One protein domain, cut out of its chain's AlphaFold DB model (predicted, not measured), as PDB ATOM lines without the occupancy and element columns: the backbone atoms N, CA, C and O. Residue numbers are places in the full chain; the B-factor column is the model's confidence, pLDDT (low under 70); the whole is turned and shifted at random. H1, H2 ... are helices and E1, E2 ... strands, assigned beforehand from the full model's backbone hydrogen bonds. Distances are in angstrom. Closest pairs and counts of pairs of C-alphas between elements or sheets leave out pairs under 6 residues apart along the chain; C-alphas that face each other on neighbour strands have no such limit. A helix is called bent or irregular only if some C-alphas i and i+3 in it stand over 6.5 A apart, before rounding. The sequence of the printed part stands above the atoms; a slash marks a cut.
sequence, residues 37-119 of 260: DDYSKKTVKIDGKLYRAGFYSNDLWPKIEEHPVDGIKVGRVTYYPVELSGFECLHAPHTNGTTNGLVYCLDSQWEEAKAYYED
ATOM      1  N   ASP A  37       8.767  24.321  35.522       52.72
ATOM      2  CA  ASP A  37      10.017  24.023  36.240       52.72
ATOM      3  C   ASP A  37       9.934  22.897  37.295       52.72
ATOM      4  O   ASP A  37      10.942  22.267  37.621       52.72
ATOM      5  N   ASP A  38       8.753  22.640  37.865       53.50
ATOM      6  CA  ASP A  38       8.554  21.549  38.828       53.50
ATOM      7  C   ASP A  38       8.418  20.188  38.111       53.50
ATOM      8  O   ASP A  38       8.828  19.166  38.671       53.50
ATOM      9  N   TYR A  39       7.915  20.184  36.868       54.06
ATOM     10  CA  TYR A  39       7.807  19.013  35.984       54.06
ATOM     11  C   TYR A  39       9.029  18.848  35.053       54.06
ATOM     12  O   TYR A  39       9.319  17.745  34.600       54.06
ATOM     13  N   SER A  40       9.832  19.898  34.843       53.81
ATOM     14  CA  SER A  40      11.012  19.901  33.960       53.81
ATOM     15  C   SER A  40      12.218  19.117  34.492       53.81
ATOM     16  O   SER A  40      13.261  19.015  33.832       53.81
ATOM     17  N   LYS A  41      12.119  18.530  35.692       65.19
ATOM     18  CA  LYS A  41      13.179  17.669  36.217       65.19
ATOM     19  C   LYS A  41      13.253  16.404  35.376       65.19
ATOM     20  O   LYS A  41      12.395  15.541  35.474       65.19
ATOM     21  N   LYS A  42      14.348  16.248  34.630       76.81
ATOM     22  CA  LYS A  42      14.644  15.024  33.866       76.81
ATOM     23  C   LYS A  42      14.770  13.775  34.739       76.81
ATOM     24  O   LYS A  42      14.690  12.668  34.222       76.81
ATOM     25  N   THR A  43      14.990  13.933  36.042       86.75
ATOM     26  CA  THR A  43      15.116  12.817  36.980       86.75
ATOM     27  C   THR A  43      14.538  13.152  38.348       86.75
ATOM     28  O   THR A  43      14.670  14.287  38.815       86.75
ATOM     29  N   VAL A  44      14.018  12.146  39.047       90.25
ATOM     30  CA  VAL A  44      13.569  12.233  40.441       90.25
ATOM     31  C   VAL A  44      14.130  11.060  41.244       90.25
ATOM     32  O   VAL A  44      14.270   9.955  40.730       90.25
ATOM     33  N   LYS A  45      14.484  11.294  42.514       92.81
ATOM     34  CA  LYS A  45      14.930  10.238  43.429       92.81
ATOM     35  C   LYS A  45      13.866   9.996  44.493       92.81
ATOM     36  O   LYS A  45      13.564  10.913  45.255       92.81
ATOM     37  N   ILE A  46      13.339   8.777  44.557       91.81
ATOM     38  CA  ILE A  46      12.316   8.348  45.521       91.81
ATOM     39  C   ILE A  46      12.778   7.033  46.144       91.81
ATOM     40  O   ILE A  46      13.215   6.134  45.432       91.81
ATOM     41  N   ASP A  47      12.765   6.954  47.477       90.56
ATOM     42  CA  ASP A  47      13.153   5.759  48.243       90.56
ATOM     43  C   ASP A  47      14.505   5.149  47.836       90.56
ATOM     44  O   ASP A  47      14.705   3.940  47.780       90.56
ATOM     45  N   GLY A  48      15.474   6.014  47.526       92.06
ATOM     46  CA  GLY A  48      16.814   5.595  47.114       92.06
ATOM     47  C   GLY A  48      16.942   5.212  45.635       92.06
ATOM     48  O   GLY A  48      18.072   5.203  45.145       92.06
ATOM     49  N   LYS A  49      15.833   4.995  44.919       96.00
ATOM     50  CA  LYS A  49      15.790   4.720  43.476       96.00
ATOM     51  C   LYS A  49      15.796   6.015  42.667       96.00
ATOM     52  O   LYS A  49      15.181   7.006  43.064       96.00
ATOM     53  N   LEU A  50      16.518   6.015  41.549       94.75
ATOM     54  CA  LEU A  50      16.549   7.116  40.588       94.75
ATOM     55  C   LEU A  50      15.606   6.784  39.434       94.75
ATOM     56  O   LEU A  50      15.716   5.711  38.853       94.75
ATOM     57  N   TYR A  51      14.718   7.709  39.099       93.12
ATOM     58  CA  TYR A  51      13.814   7.608  37.963       93.12
ATOM     59  C   TYR A  51      14.131   8.721  36.981       93.12
ATOM     60  O   TYR A  51      14.425   9.847  37.393       93.12
ATOM     61  N   ARG A  52      14.054   8.410  35.693       90.00
ATOM     62  CA  ARG A  52      14.367   9.307  34.587       90.00
ATOM     63  C   ARG A  52      13.119   9.505  33.731       90.00
ATOM     64  O   ARG A  52      12.478   8.541  33.323       90.00
ATOM     65  N   ALA A  53      12.769  10.763  33.480       84.56
ATOM     66  CA  ALA A  53      11.755  11.127  32.497       84.56
ATOM     67  C   ALA A  53      12.296  10.843  31.092       84.56
ATOM     68  O   ALA A  53      13.499  10.955  30.849       84.56
ATOM     69  N   GLY A  54      11.429  10.462  30.164       68.06
ATOM     70  CA  GLY A  54      11.857  10.121  28.803       68.06
ATOM     71  C   GLY A  54      10.745  10.125  27.774       68.06
ATOM     72  O   GLY A  54      11.003  10.472  26.630       68.06
ATOM     73  N   PHE A  55       9.509   9.863  28.196       62.69
ATOM     74  CA  PHE A  55       8.313   9.934  27.350       62.69
ATOM     75  C   PHE A  55       7.826  11.377  27.187       62.69
ATOM     76  O   PHE A  55       6.646  11.665  27.345       62.69
ATOM     77  N   TYR A  56       8.760  12.308  26.981       53.62
ATOM     78  CA  TYR A  56       8.440  13.683  26.625       53.62
ATOM     79  C   TYR A  56       8.881  13.921  25.195       53.62
ATOM     80  O   TYR A  56      10.007  14.341  24.925       53.62
ATOM     81  N   SER A  57       7.966  13.636  24.289       47.66
ATOM     82  CA  SER A  57       7.993  14.157  22.940       47.66
ATOM     83  C   SER A  57       6.558  14.433  22.517       47.66
ATOM     84  O   SER A  57       5.606  13.960  23.142       47.66
ATOM     85  N   ASN A  58       6.405  15.190  21.436       53.78
ATOM     86  CA  ASN A  58       5.125  15.382  20.760       53.78
ATOM     87  C   ASN A  58       4.525  14.049  20.249       53.78
ATOM     88  O   ASN A  58       3.417  14.038  19.724       53.78
ATOM     89  N   ASP A  59       5.219  12.923  20.469       66.12
ATOM     90  CA  ASP A  59       4.917  11.624  19.892       66.12
ATOM     91  C   ASP A  59       4.005  10.765  20.767       66.12
ATOM     92  O   ASP A  59       3.122  10.126  20.218       66.12
ATOM     93  N   LEU A  60       4.193  10.713  22.095       80.25
ATOM     94  CA  LEU A  60       3.464   9.783  22.974       80.25
ATOM     95  C   LEU A  60       2.960  10.462  24.247       80.25
ATOM     96  O   LEU A  60       3.724  10.882  25.113       80.25
ATOM     97  N   TRP A  61       1.642  10.527  24.372       82.31
ATOM     98  CA  TRP A  61       0.930  11.146  25.476       82.31
ATOM     99  C   TRP A  61       0.492  10.064  26.465       82.31
ATOM    100  O   TRP A  61      -0.118   9.077  26.045       82.31
ATOM    101  N   PRO A  62       0.758  10.222  27.776       85.75
ATOM    102  CA  PRO A  62       0.259   9.281  28.770       85.75
ATOM    103  C   PRO A  62      -1.274   9.217  28.753       85.75
ATOM    104  O   PRO A  62      -1.938  10.248  28.732       85.75
ATOM    105  N   LYS A  63      -1.849   8.019  28.819       84.81
ATOM    106  CA  LYS A  63      -3.294   7.750  28.947       84.81
ATOM    107  C   LYS A  63      -3.563   6.972  30.241       84.81
ATOM    108  O   LYS A  63      -4.240   5.954  30.269       84.81
ATOM    109  N   ILE A  64      -2.957   7.437  31.333       85.44
ATOM    110  CA  ILE A  64      -3.028   6.784  32.643       85.44
ATOM    111  C   ILE A  64      -4.134   7.458  33.458       85.44
ATOM    112  O   ILE A  64      -3.918   8.523  34.040       85.44
ATOM    113  N   GLU A  65      -5.312   6.838  33.476       78.00
ATOM    114  CA  GLU A  65      -6.516   7.373  34.130       78.00
ATOM    115  C   GLU A  65      -6.617   7.000  35.614       78.00
ATOM    116  O   GLU A  65      -7.177   7.756  36.409       78.00
ATOM    117  N   GLU A  66      -6.054   5.853  36.001       80.12
ATOM    118  CA  GLU A  66      -6.178   5.312  37.352       80.12
ATOM    119  C   GLU A  66      -4.824   5.167  38.050       80.12
ATOM    120  O   GLU A  66      -3.827   4.727  37.474       80.12
ATOM    121  N   HIS A  67      -4.814   5.489  39.345       85.56
ATOM    122  CA  HIS A  67      -3.672   5.293  40.232       85.56
ATOM    123  C   HIS A  67      -4.091   4.379  41.386       85.56
ATOM    124  O   HIS A  67      -4.755   4.834  42.319       85.56
ATOM    125  N   PRO A  68      -3.731   3.084  41.350       75.00
ATOM    126  CA  PRO A  68      -4.211   2.112  42.333       75.00
ATOM    127  C   PRO A  68      -3.565   2.272  43.718       75.00
ATOM    128  O   PRO A  68      -4.012   1.658  44.686       75.00
ATOM    129  N   VAL A  69      -2.495   3.065  43.816       85.62
ATOM    130  CA  VAL A  69      -1.713   3.282  45.036       85.62
ATOM    131  C   VAL A  69      -1.572   4.778  45.293       85.62
ATOM    132  O   VAL A  69      -1.460   5.571  44.357       85.62
ATOM    133  N   ASP A  70      -1.537   5.149  46.574       88.38
ATOM    134  CA  ASP A  70      -1.301   6.524  47.006       88.38
ATOM    135  C   ASP A  70      -0.013   7.096  46.400       88.38
ATOM    136  O   ASP A  70       1.051   6.468  46.386       88.38
ATOM    137  N   GLY A  71      -0.115   8.336  45.931       89.88
ATOM    138  CA  GLY A  71       1.004   9.050  45.345       89.88
ATOM    139  C   GLY A  71       2.032   9.512  46.380       89.88
ATOM    140  O   GLY A  71       1.721   9.896  47.509       89.88
ATOM    141  N   ILE A  72       3.289   9.541  45.957       92.62
ATOM    142  CA  ILE A  72       4.438   9.959  46.748       92.62
ATOM    143  C   ILE A  72       4.705  11.437  46.473       92.62
ATOM    144  O   ILE A  72       5.036  11.843  45.357       92.62
ATOM    145  N   LYS A  73       4.569  12.274  47.503       90.31
ATOM    146  CA  LYS A  73       4.759  13.720  47.374       90.31
ATOM    147  C   LYS A  73       6.232  14.106  47.493       90.31
ATOM    148  O   LYS A  73       6.832  13.957  48.556       90.31
ATOM    149  N   VAL A  74       6.790  14.696  46.437       86.69
ATOM    150  CA  VAL A  74       8.151  15.256  46.424       86.69
ATOM    151  C   VAL A  74       8.076  16.733  46.054       86.69
ATOM    152  O   VAL A  74       7.856  17.115  44.905       86.69
ATOM    153  N   GLY A  75       8.247  17.599  47.055       84.88
ATOM    154  CA  GLY A  75       8.022  19.033  46.890       84.88
ATOM    155  C   GLY A  75       6.547  19.334  46.608       84.88
ATOM    156  O   GLY A  75       5.690  19.108  47.466       84.88
ATOM    157  N   ARG A  76       6.261  19.875  45.419       82.00
ATOM    158  CA  ARG A  76       4.903  20.229  44.968       82.00
ATOM    159  C   ARG A  76       4.253  19.173  44.076       82.00
ATOM    160  O   ARG A  76       3.041  19.219  43.909       82.00
ATOM    161  N   VAL A  77       5.037  18.234  43.556       85.06
ATOM    162  CA  VAL A  77       4.570  17.204  42.625       85.06
ATOM    163  C   VAL A  77       4.253  15.926  43.396       85.06
ATOM    164  O   VAL A  77       4.963  15.564  44.341       85.06
ATOM    165  N   THR A  78       3.174  15.261  42.998       89.19
ATOM    166  CA  THR A  78       2.794  13.940  43.505       89.19
ATOM    167  C   THR A  78       3.060  12.919  42.407       89.19
ATOM    168  O   THR A  78       2.576  13.088  41.292       89.19
ATOM    169  N   TYR A  79       3.853  11.901  42.726       91.00
ATOM    170  CA  TYR A  79       4.273  10.849  41.807       91.00
ATOM    171  C   TYR A  79       3.548   9.560  42.160       91.00
ATOM    172  O   TYR A  79       3.677   9.074  43.281       91.00
ATOM    173  N   TYR A  80       2.808   8.996  41.223       92.44
ATOM    174  CA  TYR A  80       2.042   7.777  41.434       92.44
ATOM    175  C   TYR A  80       2.786   6.583  40.842       92.44
ATOM    176  O   TYR A  80       3.118   6.625  39.656       92.44
ATOM    177  N   PRO A  81       3.061   5.529  41.625       93.12
ATOM    178  CA  PRO A  81       3.603   4.286  41.091       93.12
ATOM    179  C   PRO A  81       2.681   3.686  40.033       93.12
ATOM    180  O   PRO A  81       1.481   3.538  40.265       93.12
ATOM    181  N   VAL A  82       3.259   3.341  38.886       91.06
ATOM    182  CA  VAL A  82       2.577   2.689  37.767       91.06
ATOM    183  C   VAL A  82       3.489   1.617  37.176       91.06
ATOM    184  O   VAL A  82       4.709   1.785  37.118       91.06
ATOM    185  N   GLU A  83       2.900   0.505  36.751       87.50
ATOM    186  CA  GLU A  83       3.601  -0.528  35.989       87.50
ATOM    187  C   GLU A  83       3.205  -0.384  34.522       87.50
ATOM    188  O   GLU A  83       2.017  -0.410  34.202       87.50
ATOM    189  N   LEU A  84       4.191  -0.209  33.642       89.38
ATOM    190  CA  LEU A  84       3.968   0.022  32.216       89.38
ATOM    191  C   LEU A  84       4.711  -1.059  31.439       89.38
ATOM    192  O   LEU A  84       5.935  -1.061  31.429       89.38
ATOM    193  N   SER A  85       3.995  -2.027  30.863       89.62
ATOM    194  CA  SER A  85       4.600  -3.163  30.138       89.62
ATOM    195  C   SER A  85       5.723  -3.894  30.910       89.62
ATOM    196  O   SER A  85       6.706  -4.343  30.328       89.62
ATOM    197  N   GLY A  86       5.596  -4.009  32.240       91.19
ATOM    198  CA  GLY A  86       6.601  -4.626  33.117       91.19
ATOM    199  C   GLY A  86       7.738  -3.699  33.576       91.19
ATOM    200  O   GLY A  86       8.604  -4.129  34.344       91.19
ATOM    201  N   PHE A  87       7.743  -2.433  33.157       93.19
ATOM    202  CA  PHE A  87       8.674  -1.413  33.636       93.19
ATOM    203  C   PHE A  87       8.143  -0.722  34.894       93.19
ATOM    204  O   PHE A  87       6.970  -0.352  34.985       93.19
ATOM    205  N   GLU A  88       9.030  -0.519  35.870       94.19
ATOM    206  CA  GLU A  88       8.724   0.218  37.092       94.19
ATOM    207  C   GLU A  88       8.794   1.717  36.796       94.19
ATOM    208  O   GLU A  88       9.875   2.272  36.563       94.19
ATOM    209  N   CYS A  89       7.642   2.384  36.814       92.31
ATOM    210  CA  CYS A  89       7.560   3.795  36.479       92.31
ATOM    211  C   CYS A  89       6.721   4.581  37.498       92.31
ATOM    212  O   CYS A  89       6.055   4.052  38.390       92.31
ATOM    213  N   LEU A  90       6.808   5.898  37.388       92.44
ATOM    214  CA  LEU A  90       6.040   6.861  38.155       92.44
ATOM    215  C   LEU A  90       5.314   7.771  37.175       92.44
ATOM    216  O   LEU A  90       5.942   8.340  36.282       92.44
ATOM    217  N   HIS A  91       4.019   7.961  37.377       90.69
ATOM    218  CA  HIS A  91       3.237   8.953  36.664       90.69
ATOM    219  C   HIS A  91       3.084  10.210  37.530       90.69
ATOM    220  O   HIS A  91       2.625  10.141  38.669       90.69
ATOM    221  N   ALA A  92       3.477  11.365  37.003       88.75
ATOM    222  CA  ALA A  92       3.259  12.673  37.609       88.75
ATOM    223  C   ALA A  92       2.201  13.433  36.789       88.75
ATOM    224  O   ALA A  92       2.564  14.102  35.815       88.75
ATOM    225  N   PRO A  93       0.907  13.328  37.143       84.25
ATOM    226  CA  PRO A  93      -0.162  13.964  36.385       84.25
ATOM    227  C   PRO A  93      -0.059  15.486  36.474       84.25
ATOM    228  O   PRO A  93       0.178  16.043  37.549       84.25
ATOM    229  N   HIS A  94      -0.278  16.171  35.354       75.44
ATOM    230  CA  HIS A  94      -0.377  17.627  35.332       75.44
ATOM    231  C   HIS A  94      -1.738  18.061  35.884       75.44
ATOM    232  O   HIS A  94      -2.780  17.776  35.309       75.44
ATOM    233  N   THR A  95      -1.751  18.801  36.993       60.56
ATOM    234  CA  THR A  95      -3.013  19.224  37.628       60.56
ATOM    235  C   THR A  95      -3.692  20.415  36.941       60.56
ATOM    236  O   THR A  95      -4.837  20.715  37.266       60.56
ATOM    237  N   ASN A  96      -2.999  21.123  36.036       51.03
ATOM    238  CA  ASN A  96      -3.422  22.431  35.506       51.03
ATOM    239  C   ASN A  96      -3.266  22.581  33.969       51.03
ATOM    240  O   ASN A  96      -3.204  23.715  33.495       51.03
ATOM    241  N   GLY A  97      -3.132  21.501  33.189       49.72
ATOM    242  CA  GLY A  97      -2.733  21.583  31.771       49.72
ATOM    243  C   GLY A  97      -3.554  20.731  30.798       49.72
ATOM    244  O   GLY A  97      -4.389  19.936  31.207       49.72
ATOM    245  N   THR A  98      -3.274  20.916  29.504       51.59
ATOM    246  CA  THR A  98      -3.803  20.155  28.353       51.59
ATOM    247  C   THR A  98      -3.124  18.795  28.147       51.59
ATOM    248  O   THR A  98      -3.452  18.089  27.199       51.59
ATOM    249  N   THR A  99      -2.165  18.431  29.004       62.59
ATOM    250  CA  THR A  99      -1.411  17.174  28.942       62.59
ATOM    251  C   THR A  99      -1.737  16.306  30.153       62.59
ATOM    252  O   THR A  99      -1.958  16.816  31.252       62.59
ATOM    253  N   ASN A 100      -1.717  14.984  29.976       74.88
ATOM    254  CA  ASN A 100      -2.000  14.040  31.062       74.88
ATOM    255  C   ASN A 100      -0.855  13.902  32.079       74.88
ATOM    256  O   ASN A 100      -1.026  13.227  33.087       74.88
ATOM    257  N   GLY A 101       0.273  14.593  31.884       81.50
ATOM    258  CA  GLY A 101       1.413  14.592  32.797       81.50
ATOM    259  C   GLY A 101       2.664  13.955  32.206       81.50
ATOM    260  O   GLY A 101       2.827  13.901  30.989       81.50
ATOM    261  N   LEU A 102       3.566  13.511  33.085       84.31
ATOM    262  CA  LEU A 102       4.866  12.938  32.726       84.31
ATOM    263  C   LEU A 102       5.072  11.558  33.335       84.31
ATOM    264  O   LEU A 102       4.762  11.334  34.506       84.31
ATOM    265  N   VAL A 103       5.699  10.666  32.571       88.81
ATOM    266  CA  VAL A 103       6.130   9.348  33.046       88.81
ATOM    267  C   VAL A 103       7.640   9.330  33.283       88.81
ATOM    268  O   VAL A 103       8.438   9.756  32.443       88.81
ATOM    269  N   TYR A 104       8.028   8.794  34.437       90.56
ATOM    270  CA  TYR A 104       9.407   8.593  34.861       90.56
ATOM    271  C   TYR A 104       9.643   7.105  35.071       90.56
ATOM    272  O   TYR A 104       9.106   6.542  36.018       90.56
ATOM    273  N   CYS A 105      10.466   6.468  34.249       92.38
ATOM    274  CA  CYS A 105      10.817   5.066  34.467       92.38
ATOM    275  C   CYS A 105      12.111   4.937  35.261       92.38
ATOM    276  O   CYS A 105      12.951   5.846  35.269       92.38
ATOM    277  N   LEU A 106      12.250   3.822  35.972       94.69
ATOM    278  CA  LEU A 106      13.443   3.504  36.741       94.69
ATOM    279  C   LEU A 106      14.682   3.628  35.845       94.69
ATOM    280  O   LEU A 106      14.730   3.059  34.757       94.69
ATOM    281  N   ASP A 107      15.691   4.372  36.299       94.00
ATOM    282  CA  ASP A 107      16.853   4.736  35.477       94.00
ATOM    283  C   ASP A 107      17.574   3.500  34.912       94.00
ATOM    284  O   ASP A 107      17.970   3.489  33.749       94.00
ATOM    285  N   SER A 108      17.634   2.408  35.685       95.69
ATOM    286  CA  SER A 108      18.226   1.136  35.249       95.69
ATOM    287  C   SER A 108      17.429   0.384  34.177       95.69
ATOM    288  O   SER A 108      17.990  -0.514  33.564       95.69
ATOM    289  N   GLN A 109      16.147   0.704  33.977       95.12
ATOM    290  CA  GLN A 109      15.261   0.094  32.970       95.12
ATOM    291  C   GLN A 109      14.999   1.024  31.780       95.12
ATOM    292  O   GLN A 109      14.342   0.642  30.818       95.12
ATOM    293  N   TRP A 110      15.477   2.267  31.837       91.56
ATOM    294  CA  TRP A 110      14.993   3.310  30.940       91.56
ATOM    295  C   TRP A 110      15.348   3.069  29.473       91.56
ATOM    296  O   TRP A 110      14.518   3.340  28.617       91.56
ATOM    297  N   GLU A 111      16.550   2.571  29.161       91.00
ATOM    298  CA  GLU A 111      16.927   2.297  27.760       91.00
ATOM    299  C   GLU A 111      16.089   1.158  27.160       91.00
ATOM    300  O   GLU A 111      15.704   1.223  25.997       91.00
ATOM    301  N   GLU A 112      15.753   0.148  27.966       93.31
ATOM    302  CA  GLU A 112      14.886  -0.960  27.553       93.31
ATOM    303  C   GLU A 112      13.446  -0.481  27.347       93.31
ATOM    304  O   GLU A 112      12.837  -0.786  26.324       93.31
ATOM    305  N   ALA A 113      12.931   0.333  28.273       91.38
ATOM    306  CA  ALA A 113      11.612   0.940  28.146       91.38
ATOM    307  C   ALA A 113      11.529   1.839  26.906       91.38
ATOM    308  O   ALA A 113      10.573   1.759  26.143       91.38
ATOM    309  N   LYS A 114      12.553   2.662  26.663       89.25
ATOM    310  CA  LYS A 114      12.617   3.509  25.472       89.25
ATOM    311  C   LYS A 114      12.564   2.670  24.192       89.25
ATOM    312  O   LYS A 114      11.725   2.942  23.342       89.25
ATOM    313  N   ALA A 115      13.415   1.650  24.075       90.81
ATOM    314  CA  ALA A 115      13.439   0.786  22.897       90.81
ATOM    315  C   ALA A 115      12.089   0.084  22.665       90.81
ATOM    316  O   ALA A 115      11.649  -0.026  21.528       90.81
ATOM    317  N   TYR A 116      11.411  -0.334  23.739       92.00
ATOM    318  CA  TYR A 116      10.079  -0.933  23.660       92.00
ATOM    319  C   TYR A 116       9.039   0.026  23.060       92.00
ATOM    320  O   TYR A 116       8.307  -0.360  22.155       92.00
ATOM    321  N   TYR A 117       8.991   1.280  23.517       89.50
ATOM    322  CA  TYR A 117       8.017   2.263  23.021       89.50
ATOM    323  C   TYR A 117       8.430   2.960  21.708       89.50
ATOM    324  O   TYR A 117       7.629   3.705  21.148       89.50
ATOM    325  N   GLU A 118       9.642   2.728  21.196       87.31
ATOM    326  CA  GLU A 118      10.048   3.107  19.829       87.31
ATOM    327  C   GLU A 118       9.713   2.016  18.791       87.31
ATOM    328  O   GLU A 118       9.638   2.302  17.592       87.31
ATOM    329  N   ASP A 119       9.490   0.778  19.240       91.06
ATOM    330  CA  ASP A 119       9.135  -0.353  18.387       91.06
ATOM    331  C   ASP A 119       7.646  -0.318  18.011       91.06
ATOM    332  O   ASP A 119       6.757  -0.349  18.866       91.06
TER     333      ASP A 119
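What this domain is: This is residues 37 to 119 of the 260 residues of an uncharacterized protein of Flavonifractor plautii (UniProt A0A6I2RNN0). One antiparallel sheet of six strands is curled like part of a barrel and bent back on itself, with E1 and E2 facing E5, E4 and E3 across the hinge strand E6. A single helix, H1, follows E6 directly and packs slantwise on E2, E5 and E6 with its residues 107 to 114, while the long loop of residues 54 to 71 leads from E2 to E3, from one leaf to the other. The printed part has 83 residues, with named elements E1, E2, E3, E4, E5, E6 and H1 along the chain; the sheet's order is E1, E2, E6, E5, E4, E3, and the class is mixed, helices and strands. The whole is compact, with a radius of gyration of the C-alphas of 11.9 A, and rounded, spanning 33 by 31 by 26 A.

How they stand to each other: E1, residues 43 to 46, and E2, residues 49 to 53, form a hairpin at 150 degrees, with N 44 and O 51 2.9 A apart, within hydrogen-bond range. E2 is also the antiparallel neighbour of E6, residues 102 to 106, with N 52 and O 105 at 2.8 A. E3, residues 72 to 74, E4, residues 77 to 84, E5, residues 87 to 92, and E6 make a meander, each strand the antiparallel neighbour of the one before. N 72 and O 79 are 2.7 A apart between E3 and E4, N 82 and O 89 2.9 A between E4 and E5, and N 104 and O 90 2.8 A between E5 and E6. E4 bends by 52 degrees at residue 81, and its pairing is staggered: residues 77 to 79 pair with E3, residues 80 to 84 with E5. The sheet is a folded sheet, one sheet bent back into two leaves: E1 and E2 face E5, E4 and E3, with 16 pairs of C-alphas within 11 A. H1, residues 107 to 118, is on the sheet at a height of 7.7 A, and lies only just over E6, with 3 of its C-alphas falling on that strand. On the local plane it runs slantwise to the strands, at 43 degrees to E6. The closest C-alphas of H1 and E2 are those of Asp 107 and Tyr 51, 4.9 A apart. H1 is irregular, with C-alphas 108 and 111 7.7 A apart, and 6 of 8 of its O i to N i+4 pairs are within hydrogen-bond range.

Where its parts are: E1 begins at C-alpha 43, (15.116, 12.817, 36.980), and is 10.0 A long; E2 is 13.3 A and E3 6.5 A. E4, the longest strand, runs 20.1 A from C-alpha 77 at (4.570, 17.204, 42.625). E5 is 15.6 A, E6 13.4 A and H1 17.1 A, ending at C-alpha 118, (10.048, 3.107, 19.829).

The domain as a whole: The C-alphas farthest apart, those of Gly 75 and Asp 119, are 34.5 A from each other. The printed part has no cut; the link from E2 to E3 is long, with 18 residues. Mean pLDDT of the printed part is 82.3, with residues 37 to 41, 54 to 59 and 95 to 99 under 70.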